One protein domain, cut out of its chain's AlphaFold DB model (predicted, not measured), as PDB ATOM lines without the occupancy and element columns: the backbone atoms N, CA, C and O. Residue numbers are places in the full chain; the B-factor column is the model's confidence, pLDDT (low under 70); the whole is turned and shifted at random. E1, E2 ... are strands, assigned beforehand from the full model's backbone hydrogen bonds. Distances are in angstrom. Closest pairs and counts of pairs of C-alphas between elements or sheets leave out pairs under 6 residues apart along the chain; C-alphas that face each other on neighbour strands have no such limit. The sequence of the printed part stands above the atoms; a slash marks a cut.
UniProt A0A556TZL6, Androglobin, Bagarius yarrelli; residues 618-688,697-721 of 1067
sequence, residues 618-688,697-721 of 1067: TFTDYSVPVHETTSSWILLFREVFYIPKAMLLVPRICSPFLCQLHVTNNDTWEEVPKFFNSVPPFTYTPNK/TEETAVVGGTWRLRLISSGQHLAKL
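What this domain is: This is residues 618 to 688 and 697 to 721 of the 1067 residues of the protein "Androglobin" of Bagarius yarrelli (UniProt A0A556TZL6). A strongly twisted antiparallel sheet, E1 - E6 - E3 - E5, makes one wall; E2 and E4 lie over one face, a loosely formed sandwich. The 96 printed residues include six named strands, E1 to E6 along the chain, and no named helix: all strand, with 44 residues in them. It is compact, with radius of gyration of the C-alphas 14.2 A, spanning 41 by 27 by 22 A.

How they stand to each other: Within hydrogen-bond range, E1, residues 618 to 626, has N 618 and O 713 of E6, residues 705 to 713, at 2.9 A. E3, residues 647 to 654, has N 650 and O 712 of E6 at 2.9 A, and N 647 and O 684 of E5, residues 682 to 684, at 3.0 A. E2, residues 634 to 642, and E4, residues 660 to 665, pair with no named strand and are near each other.

Where its parts are: E1 runs 25.8 A from C-alpha 618 (186.503, 172.615, 275.904), E2 25.1 A, E3 22.1 A, E4 17.1 A, E5 6.1 A, and E6 26.2 A to C-alpha 713 (186.689, 176.681, 272.506).

The domain as a whole: Residues 689 to 696 are not printed; C-alphas 688 and 697 are 28.9 A apart. The link E4 to E5 is long. Sixteen residues, among them 674 to 678, have pLDDT under 70.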
ATOM      1  N   THR A 618     185.619 172.613 274.738       80.50
ATOM      2  CA  THR A 618     186.503 172.615 275.904       80.50
ATOM      3  C   THR A 618     186.369 173.968 276.590       80.50
ATOM      4  O   THR A 618     186.131 174.977 275.915       80.50
ATOM      5  N   PHE A 619     186.504 174.025 277.913       85.38
ATOM      6  CA  PHE A 619     186.537 175.300 278.622       85.38
ATOM      7  C   PHE A 619     187.591 175.361 279.731       85.38
ATOM      8  O   PHE A 619     188.234 174.378 280.092       85.38
ATOM      9  N   THR A 620     187.852 176.565 280.237       85.50
ATOM     10  CA  THR A 620     188.712 176.781 281.408       85.50
ATOM     11  C   THR A 620     188.236 177.998 282.183       85.50
ATOM     12  O   THR A 620     188.036 179.065 281.600       85.50
ATOM     13  N   ASP A 621     188.086 177.822 283.494       86.50
ATOM     14  CA  ASP A 621     187.545 178.812 284.422       86.50
ATOM     15  C   ASP A 621     188.672 179.441 285.256       86.50
ATOM     16  O   ASP A 621     189.235 178.809 286.148       86.50
ATOM     17  N   TYR A 622     188.972 180.712 284.997       85.94
ATOM     18  CA  TYR A 622     189.918 181.522 285.765       85.94
ATOM     19  C   TYR A 622     189.139 182.365 286.778       85.94
ATOM     20  O   TYR A 622     188.502 183.351 286.406       85.94
ATOM     21  N   SER A 623     189.150 181.958 288.051       83.56
ATOM     22  CA  SER A 623     188.421 182.641 289.132       83.56
ATOM     23  C   SER A 623     189.343 183.532 289.967       83.56
ATOM     24  O   SER A 623     190.461 183.134 290.287       83.56
ATOM     25  N   VAL A 624     188.855 184.710 290.360       81.69
ATOM     26  CA  VAL A 624     189.546 185.673 291.231       81.69
ATOM     27  C   VAL A 624     188.589 186.109 292.352       81.69
ATOM     28  O   VAL A 624     187.453 186.495 292.059       81.69
ATOM     29  N   PRO A 625     188.996 186.055 293.636       80.38
ATOM     30  CA  PRO A 625     188.215 186.631 294.724       80.38
ATOM     31  C   PRO A 625     188.279 188.162 294.665       80.38
ATOM     32  O   PRO A 625     189.355 188.746 294.543       80.38
ATOM     33  N   VAL A 626     187.124 188.811 294.769       78.81
ATOM     34  CA  VAL A 626     186.971 190.266 294.751       78.81
ATOM     35  C   VAL A 626     186.494 190.711 296.127       78.81
ATOM     36  O   VAL A 626     185.425 190.314 296.593       78.81
ATOM     37  N   HIS A 627     187.323 191.510 296.794       75.56
ATOM     38  CA  HIS A 627     187.023 192.060 298.110       75.56
ATOM     39  C   HIS A 627     186.047 193.237 298.010       75.56
ATOM     40  O   HIS A 627     186.059 193.988 297.035       75.56
ATOM     41  N   GLU A 628     185.228 193.402 299.048       74.88
ATOM     42  CA  GLU A 628     184.291 194.517 299.163       74.88
ATOM     43  C   GLU A 628     185.040 195.856 299.211       74.88
ATOM     44  O   GLU A 628     185.945 196.044 300.027       74.88
ATOM     45  N   THR A 629     184.684 196.780 298.315       71.50
ATOM     46  CA  THR A 629     185.280 198.123 298.251       71.50
ATOM     47  C   THR A 629     184.279 199.160 297.741       71.50
ATOM     48  O   THR A 629     183.375 198.853 296.964       71.50
ATOM     49  N   THR A 630     184.481 200.413 298.153       68.62
ATOM     50  CA  THR A 630     183.683 201.591 297.766       68.62
ATOM     51  C   THR A 630     184.377 202.424 296.675       68.62
ATOM     52  O   THR A 630     184.314 203.654 296.685       68.62
ATOM     53  N   SER A 631     185.151 201.781 295.795       73.56
ATOM     54  CA  SER A 631     185.858 202.464 294.705       73.56
ATOM     55  C   SER A 631     184.982 202.504 293.461       73.56
ATOM     56  O   SER A 631     184.581 201.455 292.978       73.56
ATOM     57  N   SER A 632     184.791 203.689 292.873       71.75
ATOM     58  CA  SER A 632     184.030 203.891 291.626       71.75
ATOM     59  C   SER A 632     184.640 203.240 290.374       71.75
ATOM     60  O   SER A 632     184.155 203.464 289.266       71.75
ATOM     61  N   TRP A 633     185.777 202.556 290.517       85.81
ATOM     62  CA  TRP A 633     186.462 201.827 289.456       85.81
ATOM     63  C   TRP A 633     187.457 200.827 290.062       85.81
ATOM     64  O   TRP A 633     188.210 201.188 290.976       85.81
ATOM     65  N   ILE A 634     187.494 199.587 289.562       83.38
ATOM     66  CA  ILE A 634     188.389 198.525 290.067       83.38
ATOM     67  C   ILE A 634     188.903 197.661 288.908       83.38
ATOM     68  O   ILE A 634     188.104 197.086 288.169       83.38
ATOM     69  N   LEU A 635     190.227 197.496 288.792       86.06
ATOM     70  CA  LEU A 635     190.838 196.481 287.923       86.06
ATOM     71  C   LEU A 635     190.760 195.107 288.605       86.06
ATOM     72  O   LEU A 635     191.316 194.929 289.686       86.06
ATOM     73  N   LEU A 636     190.091 194.148 287.966       85.31
ATOM     74  CA  LEU A 636     189.807 192.822 288.530       85.31
ATOM     75  C   LEU A 636     190.767 191.745 288.012       85.31
ATOM     76  O   LEU A 636     191.126 190.824 288.742       85.31
ATOM     77  N   PHE A 637     191.174 191.850 286.746       86.81
ATOM     78  CA  PHE A 637     191.978 190.839 286.062       86.81
ATOM     79  C   PHE A 637     192.818 191.474 284.955       86.81
ATOM     80  O   PHE A 637     192.326 192.324 284.208       86.81
ATOM     81  N   ARG A 638     194.069 191.030 284.809       88.38
ATOM     82  CA  ARG A 638     194.938 191.393 283.684       88.38
ATOM     83  C   ARG A 638     195.960 190.292 283.434       88.38
ATOM     84  O   ARG A 638     196.912 190.181 284.195       88.38
ATOM     85  N   GLU A 639     195.796 189.504 282.374       88.69
ATOM     86  CA  GLU A 639     196.723 188.401 282.086       88.69
ATOM     87  C   GLU A 639     196.919 188.150 280.586       88.69
ATOM     88  O   GLU A 639     196.051 188.472 279.768       88.69
ATOM     89  N   VAL A 640     198.075 187.584 280.225       88.56
ATOM     90  CA  VAL A 640     198.453 187.300 278.833       88.56
ATOM     91  C   VAL A 640     198.178 185.839 278.468       88.56
ATOM     92  O   VAL A 640     198.536 184.912 279.196       88.56
ATOM     93  N   PHE A 641     197.576 185.639 277.295       88.25
ATOM     94  CA  PHE A 641     197.240 184.336 276.728       88.25
ATOM     95  C   PHE A 641     197.953 184.105 275.391       88.25
ATOM     96  O   PHE A 641     197.811 184.885 274.449       88.25
ATOM     97  N   TYR A 642     198.682 182.994 275.281       87.38
ATOM     98  CA  TYR A 642     199.343 182.554 274.054       87.38
ATOM     99  C   TYR A 642     198.476 181.561 273.276       87.38
ATOM    100  O   TYR A 642     198.011 180.551 273.815       87.38
ATOM    101  N   ILE A 643     198.300 181.825 271.982       85.50
ATOM    102  CA  ILE A 643     197.432 181.056 271.085       85.50
ATOM    103  C   ILE A 643     198.294 180.124 270.216       85.50
ATOM    104  O   ILE A 643     198.976 180.594 269.309       85.50
ATOM    105  N   PRO A 644     198.309 178.796 270.460       80.56
ATOM    106  CA  PRO A 644     199.245 177.884 269.789       80.56
ATOM    107  C   PRO A 644     198.872 177.571 268.331       80.56
ATOM    108  O   PRO A 644     199.700 177.081 267.566       80.56
ATOM    109  N   LYS A 645     197.612 177.797 267.952       81.50
ATOM    110  CA  LYS A 645     197.039 177.548 266.624       81.50
ATOM    111  C   LYS A 645     195.800 178.425 266.474       81.50
ATOM    112  O   LYS A 645     195.126 178.655 267.472       81.50
ATOM    113  N   ALA A 646     195.488 178.877 265.259       84.19
ATOM    114  CA  ALA A 646     194.287 179.677 265.025       84.19
ATOM    115  C   ALA A 646     193.027 178.925 265.498       84.19
ATOM    116  O   ALA A 646     192.822 177.769 265.112       84.19
ATOM    117  N   MET A 647     192.228 179.562 266.357       82.81
ATOM    118  CA  MET A 647     191.096 178.937 267.048       82.81
ATOM    119  C   MET A 647     189.984 179.945 267.346       82.81
ATOM    120  O   MET A 647     190.246 181.111 267.643       82.81
ATOM    121  N   LEU A 648     188.738 179.471 267.306       82.94
ATOM    122  CA  LEU A 648     187.596 180.202 267.840       82.94
ATOM    123  C   LEU A 648     187.642 180.121 269.372       82.94
ATOM    124  O   LEU A 648     187.727 179.023 269.932       82.94
ATOM    125  N   LEU A 649     187.578 181.273 270.036       84.56
ATOM    126  CA  LEU A 649     187.419 181.368 271.485       84.56
ATOM    127  C   LEU A 649     186.254 182.297 271.824       84.56
ATOM    128  O   LEU A 649     186.072 183.345 271.201       84.56
ATOM    129  N   VAL A 650     185.496 181.911 272.846       84.12
ATOM    130  CA  VAL A 650     184.424 182.710 273.439       84.12
ATOM    131  C   VAL A 650     184.804 183.005 274.890       84.12
ATOM    132  O   VAL A 650     184.730 182.101 275.727       84.12
ATOM    133  N   PRO A 651     185.253 184.229 275.209       85.00
ATOM    134  CA  PRO A 651     185.455 184.641 276.586       85.00
ATOM    135  C   PRO A 651     184.123 185.054 277.209       85.00
ATOM    136  O   PRO A 651     183.417 185.922 276.698       85.00
ATOM    137  N   ARG A 652     183.778 184.445 278.341       81.56
ATOM    138  CA  ARG A 652     182.553 184.731 279.078       81.56
ATOM    139  C   ARG A 652     182.870 185.113 280.514       81.56
ATOM    140  O   ARG A 652     183.629 184.425 281.189       81.56
ATOM    141  N   ILE A 653     182.266 186.202 280.974       82.06
ATOM    142  CA  ILE A 653     182.364 186.651 282.361       82.06
ATOM    143  C   ILE A 653     181.212 186.032 283.159       82.06
ATOM    144  O   ILE A 653     180.066 186.030 282.700       82.06
ATOM    145  N   CYS A 654     181.519 185.542 284.354       79.50
ATOM    146  CA  CYS A 654     180.556 185.189 285.387       79.50
ATOM    147  C   CYS A 654     180.897 186.010 286.641       79.50
ATOM    148  O   CYS A 654     181.915 185.768 287.292       79.50
ATOM    149  N   SER A 655     180.070 187.006 286.952       76.62
ATOM    150  CA  SER A 655     180.206 187.889 288.115       76.62
ATOM    151  C   SER A 655     178.822 188.347 288.594       76.62
ATOM    152  O   SER A 655     177.917 188.452 287.764       76.62
ATOM    153  N   PRO A 656     178.629 188.618 289.899       68.56
ATOM    154  CA  PRO A 656     177.356 189.124 290.427       68.56
ATOM    155  C   PRO A 656     177.133 190.623 290.148       68.56
ATOM    156  O   PRO A 656     176.019 191.112 290.297       68.56
ATOM    157  N   PHE A 657     178.186 191.327 289.726       75.12
ATOM    158  CA  PHE A 657     178.223 192.741 289.341       75.12
ATOM    159  C   PHE A 657     178.610 192.897 287.862       75.12
ATOM    160  O   PHE A 657     179.204 191.995 287.253       75.12
ATOM    161  N   LEU A 658     178.319 194.064 287.289       74.88
ATOM    162  CA  LEU A 658     178.657 194.439 285.922       74.88
ATOM    163  C   LEU A 658     180.178 194.555 285.744       74.88
ATOM    164  O   LEU A 658     180.885 195.185 286.530       74.88
ATOM    165  N   CYS A 659     180.696 193.961 284.671       80.06
ATOM    166  CA  CYS A 659     182.119 193.950 284.347       80.06
ATOM    167  C   CYS A 659     182.316 194.210 282.850       80.06
ATOM    168  O   CYS A 659     181.582 193.667 282.024       80.06
ATOM    169  N   GLN A 660     183.332 194.996 282.495       83.00
ATOM    170  CA  GLN A 660     183.799 195.170 281.120       83.00
ATOM    171  C   GLN A 660     185.043 194.304 280.894       83.00
ATOM    172  O   GLN A 660     185.938 194.287 281.737       83.00
ATOM    173  N   LEU A 661     185.123 193.609 279.754       87.94
ATOM    174  CA  LEU A 661     186.325 192.887 279.311       87.94
ATOM    175  C   LEU A 661     186.903 193.542 278.054       87.94
ATOM    176  O   LEU A 661     186.183 193.802 277.093       87.94
ATOM    177  N   HIS A 662     188.206 193.797 278.056       87.75
ATOM    178  CA  HIS A 662     189.015 194.224 276.916       87.75
ATOM    179  C   HIS A 662     189.968 193.094 276.539       87.75
ATOM    180  O   HIS A 662     190.489 192.409 277.420       87.75
ATOM    181  N   VAL A 663     190.234 192.926 275.245       89.00
ATOM    182  CA  VAL A 663     191.274 192.010 274.766       89.00
ATOM    183  C   VAL A 663     192.094 192.718 273.700       89.00
ATOM    184  O   VAL A 663     191.537 193.212 272.724       89.00
ATOM    185  N   THR A 664     193.409 192.779 273.888       88.88
ATOM    186  CA  THR A 664     194.339 193.491 272.999       88.88
ATOM    187  C   THR A 664     195.351 192.514 272.415       88.88
ATOM    188  O   THR A 664     195.903 191.682 273.136       88.88
ATOM    189  N   ASN A 665     195.603 192.607 271.109       88.19
ATOM    190  CA  ASN A 665     196.687 191.886 270.449       88.19
ATOM    191  C   ASN A 665     198.018 192.589 270.745       88.19
ATOM    192  O   ASN A 665     198.238 193.697 270.263       88.19
ATOM    193  N   ASN A 666     198.923 191.958 271.495       85.19
ATOM    194  CA  ASN A 666     200.175 192.607 271.900       85.19
ATOM    195  C   ASN A 666     201.168 192.801 270.729       85.19
ATOM    196  O   ASN A 666     202.108 193.580 270.861       85.19
ATOM    197  N   ASP A 667     200.959 192.131 269.584       83.25
ATOM    198  CA  ASP A 667     201.785 192.310 268.376       83.25
ATOM    199  C   ASP A 667     201.362 193.535 267.537       83.25
ATOM    200  O   ASP A 667     202.217 194.156 266.906       83.25
ATOM    201  N   THR A 668     200.065 193.886 267.498       82.12
ATOM    202  CA  THR A 668     199.535 194.998 266.667       82.12
ATOM    203  C   THR A 668     198.978 196.176 267.470       82.12
ATOM    204  O   THR A 668     198.720 197.229 266.894       82.12
ATOM    205  N   TRP A 669     198.805 196.019 268.786       77.38
ATOM    206  CA  TRP A 669     198.115 196.944 269.702       77.38
ATOM    207  C   TRP A 669     196.632 197.198 269.383       77.38
ATOM    208  O   TRP A 669     195.997 198.053 270.000       77.38
ATOM    209  N   GLU A 670     196.049 196.417 268.473       82.44
ATOM    210  CA  GLU A 670     194.627 196.475 268.138       82.44
ATOM    211  C   GLU A 670     193.775 195.783 269.212       82.44
ATOM    212  O   GLU A 670     194.146 194.747 269.777       82.44
ATOM    213  N   GLU A 671     192.608 196.359 269.493       83.44
ATOM    214  CA  GLU A 671     191.625 195.814 270.429       83.44
ATOM    215  C   GLU A 671     190.615 194.931 269.679       83.44
ATOM    216  O   GLU A 671     190.098 195.314 268.629       83.44
ATOM    217  N   VAL A 672     190.328 193.740 270.214       85.00
ATOM    218  CA  VAL A 672     189.319 192.828 269.658       85.00
ATOM    219  C   VAL A 672     187.943 193.512 269.717       85.00
ATOM    220  O   VAL A 672     187.602 194.069 270.766       85.00
ATOM    221  N   PRO A 673     187.132 193.479 268.636       76.81
ATOM    222  CA  PRO A 673     185.810 194.101 268.619       76.81
ATOM    223  C   PRO A 673     184.925 193.656 269.786       76.81
ATOM    224  O   PRO A 673     184.991 192.508 270.220       76.81
ATOM    225  N   LYS A 674     184.060 194.553 270.264       68.44
ATOM    226  CA  LYS A 674     183.144 194.303 271.385       68.44
ATOM    227  C   LYS A 674     181.685 194.443 270.984       68.44
ATOM    228  O   LYS A 674     181.361 195.138 270.024       68.44
ATOM    229  N   PHE A 675     180.807 193.859 271.793       55.56
ATOM    230  CA  PHE A 675     179.377 194.132 271.764       55.56
ATOM    231  C   PHE A 675     178.889 194.412 273.191       55.56
ATOM    232  O   PHE A 675     178.934 193.538 274.060       55.56
ATOM    233  N   PHE A 676     178.487 195.662 273.445       60.09
ATOM    234  CA  PHE A 676     178.345 196.218 274.797       60.09
ATOM    235  C   PHE A 676     179.607 195.938 275.644       60.09
ATOM    236  O   PHE A 676     180.712 196.294 275.232       60.09
ATOM    237  N   ASN A 677     179.465 195.269 276.791       59.75
ATOM    238  CA  ASN A 677     180.567 194.991 277.721       59.75
ATOM    239  C   ASN A 677     181.311 193.671 277.430       59.75
ATOM    240  O   ASN A 677     182.342 193.393 278.052       59.75
ATOM    241  N   SER A 678     180.805 192.873 276.483       62.22
ATOM    242  CA  SER A 678     181.288 191.526 276.167       62.22
ATOM    243  C   SER A 678     182.144 191.501 274.901       62.22
ATOM    244  O   SER A 678     181.854 192.179 273.914       62.22
ATOM    245  N   VAL A 679     183.164 190.644 274.899       74.31
ATOM    246  CA  VAL A 679     183.897 190.274 273.681       74.31
ATOM    247  C   VAL A 679     183.174 189.074 273.043       74.31
ATOM    248  O   VAL A 679     183.000 188.057 273.718       74.31
ATOM    249  N   PRO A 680     182.693 189.176 271.791       71.50
ATOM    250  CA  PRO A 680     181.958 188.111 271.115       71.50
ATOM    251  C   PRO A 680     182.879 186.933 270.735       71.50
ATOM    252  O   PRO A 680     184.105 187.047 270.831       71.50
ATOM    253  N   PRO A 681     182.317 185.801 270.262       80.94
ATOM    254  CA  PRO A 681     183.091 184.727 269.644       80.94
ATOM    255  C   PRO A 681     184.037 185.267 268.563       80.94
ATOM    256  O   PRO A 681     183.587 185.855 267.580       80.94
ATOM    257  N   PHE A 682     185.343 185.068 268.741       81.62
ATOM    258  CA  PHE A 682     186.369 185.624 267.856       81.62
ATOM    259  C   PHE A 682     187.428 184.574 267.498       81.62
ATOM    260  O   PHE A 682     187.751 183.694 268.301       81.62
ATOM    261  N   THR A 683     187.962 184.655 266.278       86.69
ATOM    262  CA  THR A 683     189.003 183.743 265.785       86.69
ATOM    263  C   THR A 683     190.374 184.336 266.072       86.69
ATOM    264  O   THR A 683     190.878 185.166 265.318       86.69
ATOM    265  N   TYR A 684     190.988 183.895 267.164       87.38
ATOM    266  CA  TYR A 684     192.321 184.328 267.569       87.38
ATOM    267  C   TYR A 684     193.378 183.601 266.735       87.38
ATOM    268  O   TYR A 684     193.264 182.396 266.491       87.38
ATOM    269  N   THR A 685     194.415 184.316 266.304       88.62
ATOM    270  CA  THR A 685     195.523 183.782 265.499       88.62
ATOM    271  C   THR A 685     196.795 183.629 266.343       88.62
ATOM    272  O   THR A 685     196.921 184.268 267.384       88.62
ATOM    273  N   PRO A 686     197.759 182.773 265.956       88.19
ATOM    274  CA  PRO A 686     199.034 182.687 266.664       88.19
ATOM    275  C   PRO A 686     199.835 183.983 266.512       88.19
ATOM    276  O   PRO A 686     200.081 184.427 265.390       88.19
ATOM    277  N   ASN A 687     200.266 184.555 267.633       85.31
ATOM    278  CA  ASN A 687     201.048 185.788 267.710       85.31
ATOM    279  C   ASN A 687     202.256 185.614 268.659       85.31
ATOM    280  O   ASN A 687     202.385 184.584 269.326       85.31
ATOM    281  N   LYS A 688     203.186 186.577 268.681       83.50
ATOM    282  CA  LYS A 688     204.458 186.460 269.419       83.50
ATOM    283  C   LYS A 688     204.345 186.903 270.876       83.50
ATOM    284  O   LYS A 688     204.838 186.204 271.757       83.50
ATOM    285  N   THR A 697     185.514 196.736 286.647       84.88
ATOM    286  CA  THR A 697     184.153 197.201 286.963       84.88
ATOM    287  C   THR A 697     184.140 198.705 287.251       84.88
ATOM    288  O   THR A 697     185.165 199.286 287.610       84.88
ATOM    289  N   GLU A 698     182.975 199.317 287.040       78.44
ATOM    290  CA  GLU A 698     182.675 200.746 287.218       78.44
ATOM    291  C   GLU A 698     181.563 200.965 288.270       78.44
ATOM    292  O   GLU A 698     181.062 202.077 288.427       78.44
ATOM    293  N   GLU A 699     181.142 199.910 288.980       74.06
ATOM    294  CA  GLU A 699     180.136 200.021 290.043       74.06
ATOM    295  C   GLU A 699     180.691 200.754 291.274       74.06
ATOM    296  O   GLU A 699     181.867 200.645 291.614       74.06
ATOM    297  N   THR A 700     179.835 201.519 291.955       66.31
ATOM    298  CA  THR A 700     180.227 202.401 293.070       66.31
ATOM    299  C   THR A 700     180.461 201.673 294.394       66.31
ATOM    300  O   THR A 700     181.180 202.184 295.253       66.31
ATOM    301  N   ALA A 701     179.872 200.489 294.563       67.81
ATOM    302  CA  ALA A 701     180.091 199.606 295.699       67.81
ATOM    303  C   ALA A 701     179.955 198.151 295.240       67.81
ATOM    304  O   ALA A 701     178.876 197.726 294.831       67.81
ATOM    305  N   VAL A 702     181.045 197.386 295.318       71.25
ATOM    306  CA  VAL A 702     181.045 195.963 294.960       71.25
ATOM    307  C   VAL A 702     180.867 195.131 296.222       71.25
ATOM    308  O   VAL A 702     181.762 195.092 297.064       71.25
ATOM    309  N   VAL A 703     179.735 194.431 296.337       66.50
ATOM    310  CA  VAL A 703     179.538 193.398 297.366       66.50
ATOM    311  C   VAL A 703     180.508 192.246 297.085       66.50
ATOM    312  O   VAL A 703     180.575 191.743 295.962       66.50
ATOM    313  N   GLY A 704     181.290 191.851 298.094       66.06
ATOM    314  CA  GLY A 704     182.382 190.887 297.930       66.06
ATOM    315  C   GLY A 704     181.927 189.519 297.404       66.06
ATOM    316  O   GLY A 704     180.879 189.003 297.788       66.06
ATOM    317  N   GLY A 705     182.735 188.904 296.538       74.25
ATOM    318  CA  GLY A 705     182.397 187.630 295.896       74.25
ATOM    319  C   GLY A 705     183.493 187.111 294.965       74.25
ATOM    320  O   GLY A 705     184.612 187.614 294.959       74.25
ATOM    321  N   THR A 706     183.189 186.095 294.159       79.19
ATOM    322  CA  THR A 706     184.109 185.572 293.133       79.19
ATOM    323  C   THR A 706     183.730 186.060 291.742       79.19
ATOM    324  O   THR A 706     182.627 185.797 291.265       79.19
ATOM    325  N   TRP A 707     184.680 186.706 291.070       85.69
ATOM    326  CA  TRP A 707     184.641 186.969 289.635       85.69
ATOM    327  C   TRP A 707     185.281 185.798 288.885       85.69
ATOM    328  O   TRP A 707     186.241 185.199 289.375       85.69
ATOM    329  N   ARG A 708     184.782 185.465 287.692       85.56
ATOM    330  CA  ARG A 708     185.323 184.375 286.875       85.56
ATOM    331  C   ARG A 708     185.313 184.711 285.385       85.56
ATOM    332  O   ARG A 708     184.279 185.085 284.836       85.56
ATOM    333  N   LEU A 709     186.442 184.474 284.719       87.38
ATOM    334  CA  LEU A 709     186.551 184.404 283.262       87.38
ATOM    335  C   LEU A 709     186.554 182.941 282.820       87.38
ATOM    336  O   LEU A 709     187.493 182.201 283.104       87.38
ATOM    337  N   ARG A 710     185.523 182.543 282.080       87.00
ATOM    338  CA  ARG A 710     185.441 181.262 281.381       87.00
ATOM    339  C   ARG A 710     185.876 181.452 279.931       87.00
ATOM    340  O   ARG A 710     185.233 182.195 279.193       87.00
ATOM    341  N   LEU A 711     186.942 180.782 279.501       87.44
ATOM    342  CA  LEU A 711     187.300 180.689 278.081       87.44
ATOM    343  C   LEU A 711     186.724 179.397 277.503       87.44
ATOM    344  O   LEU A 711     187.002 178.334 278.043       87.44
ATOM    345  N   ILE A 712     185.949 179.482 276.418       84.94
ATOM    346  CA  ILE A 712     185.337 178.328 275.734       84.94
ATOM    347  C   ILE A 712     185.924 178.201 274.322       84.94
ATOM    348  O   ILE A 712     186.025 179.204 273.614       84.94
ATOM    349  N   SER A 713     186.267 176.988 273.882       82.38
ATOM    350  CA  SER A 713     186.689 176.681 272.506       82.38
ATOM    351  C   SER A 713     185.987 175.439 271.951       82.38
ATOM    352  O   SER A 713     185.485 174.612 272.702       82.38
ATOM    353  N   SER A 714     186.010 175.273 270.627       68.88
ATOM    354  CA  SER A 714     185.617 174.041 269.921       68.88
ATOM    355  C   SER A 714     186.802 173.102 269.623       68.88
ATOM    356  O   SER A 714     186.659 172.111 268.909       68.88
ATOM    357  N   GLY A 715     188.006 173.412 270.126       64.19
ATOM    358  CA  GLY A 715     189.222 172.621 269.913       64.19
ATOM    359  C   GLY A 715     189.711 171.874 271.159       64.19
ATOM    360  O   GLY A 715     189.478 172.293 272.286       64.19
ATOM    361  N   GLN A 716     190.488 170.801 270.964       58.75
ATOM    362  CA  GLN A 716     191.171 170.063 272.049       58.75
ATOM    363  C   GLN A 716     192.338 170.824 272.711       58.75
ATOM    364  O   GLN A 716     192.959 170.321 273.648       58.75
ATOM    365  N   HIS A 717     192.700 172.000 272.200       59.94
ATOM    366  CA  HIS A 717     193.794 172.812 272.720       59.94
ATOM    367  C   HIS A 717     193.263 174.192 273.074       59.94
ATOM    368  O   HIS A 717     192.720 174.883 272.216       59.94
ATOM    369  N   LEU A 718     193.454 174.572 274.332       65.75
ATOM    370  CA  LEU A 718     193.048 175.854 274.890       65.75
ATOM    371  C   LEU A 718     194.183 176.886 274.775       65.75
ATOM    372  O   LEU A 718     195.343 176.544 274.513       65.75
ATOM    373  N   ALA A 719     193.840 178.156 274.983       71.69
ATOM    374  CA  ALA A 719     194.813 179.233 275.122       71.69
ATOM    375  C   ALA A 719     195.722 178.980 276.339       71.69
ATOM    376  O   ALA A 719     195.240 178.614 277.411       71.69
ATOM    377  N   LYS A 720     197.035 179.176 276.185       75.44
ATOM    378  CA  LYS A 720     198.005 178.965 277.268       75.44
ATOM    379  C   LYS A 720     198.185 180.249 278.068       75.44
ATOM    380  O   LYS A 720     198.585 181.260 277.494       75.44
ATOM    381  N   LEU A 721     197.938 180.197 279.374       79.94
ATOM    382  CA  LEU A 721     198.259 181.292 280.289       79.94
ATOM    383  C   LEU A 721     199.780 181.548 280.291       79.94
ATOM    384  O   LEU A 721     200.566 180.601 280.231       79.94
TER     385      LEU A 721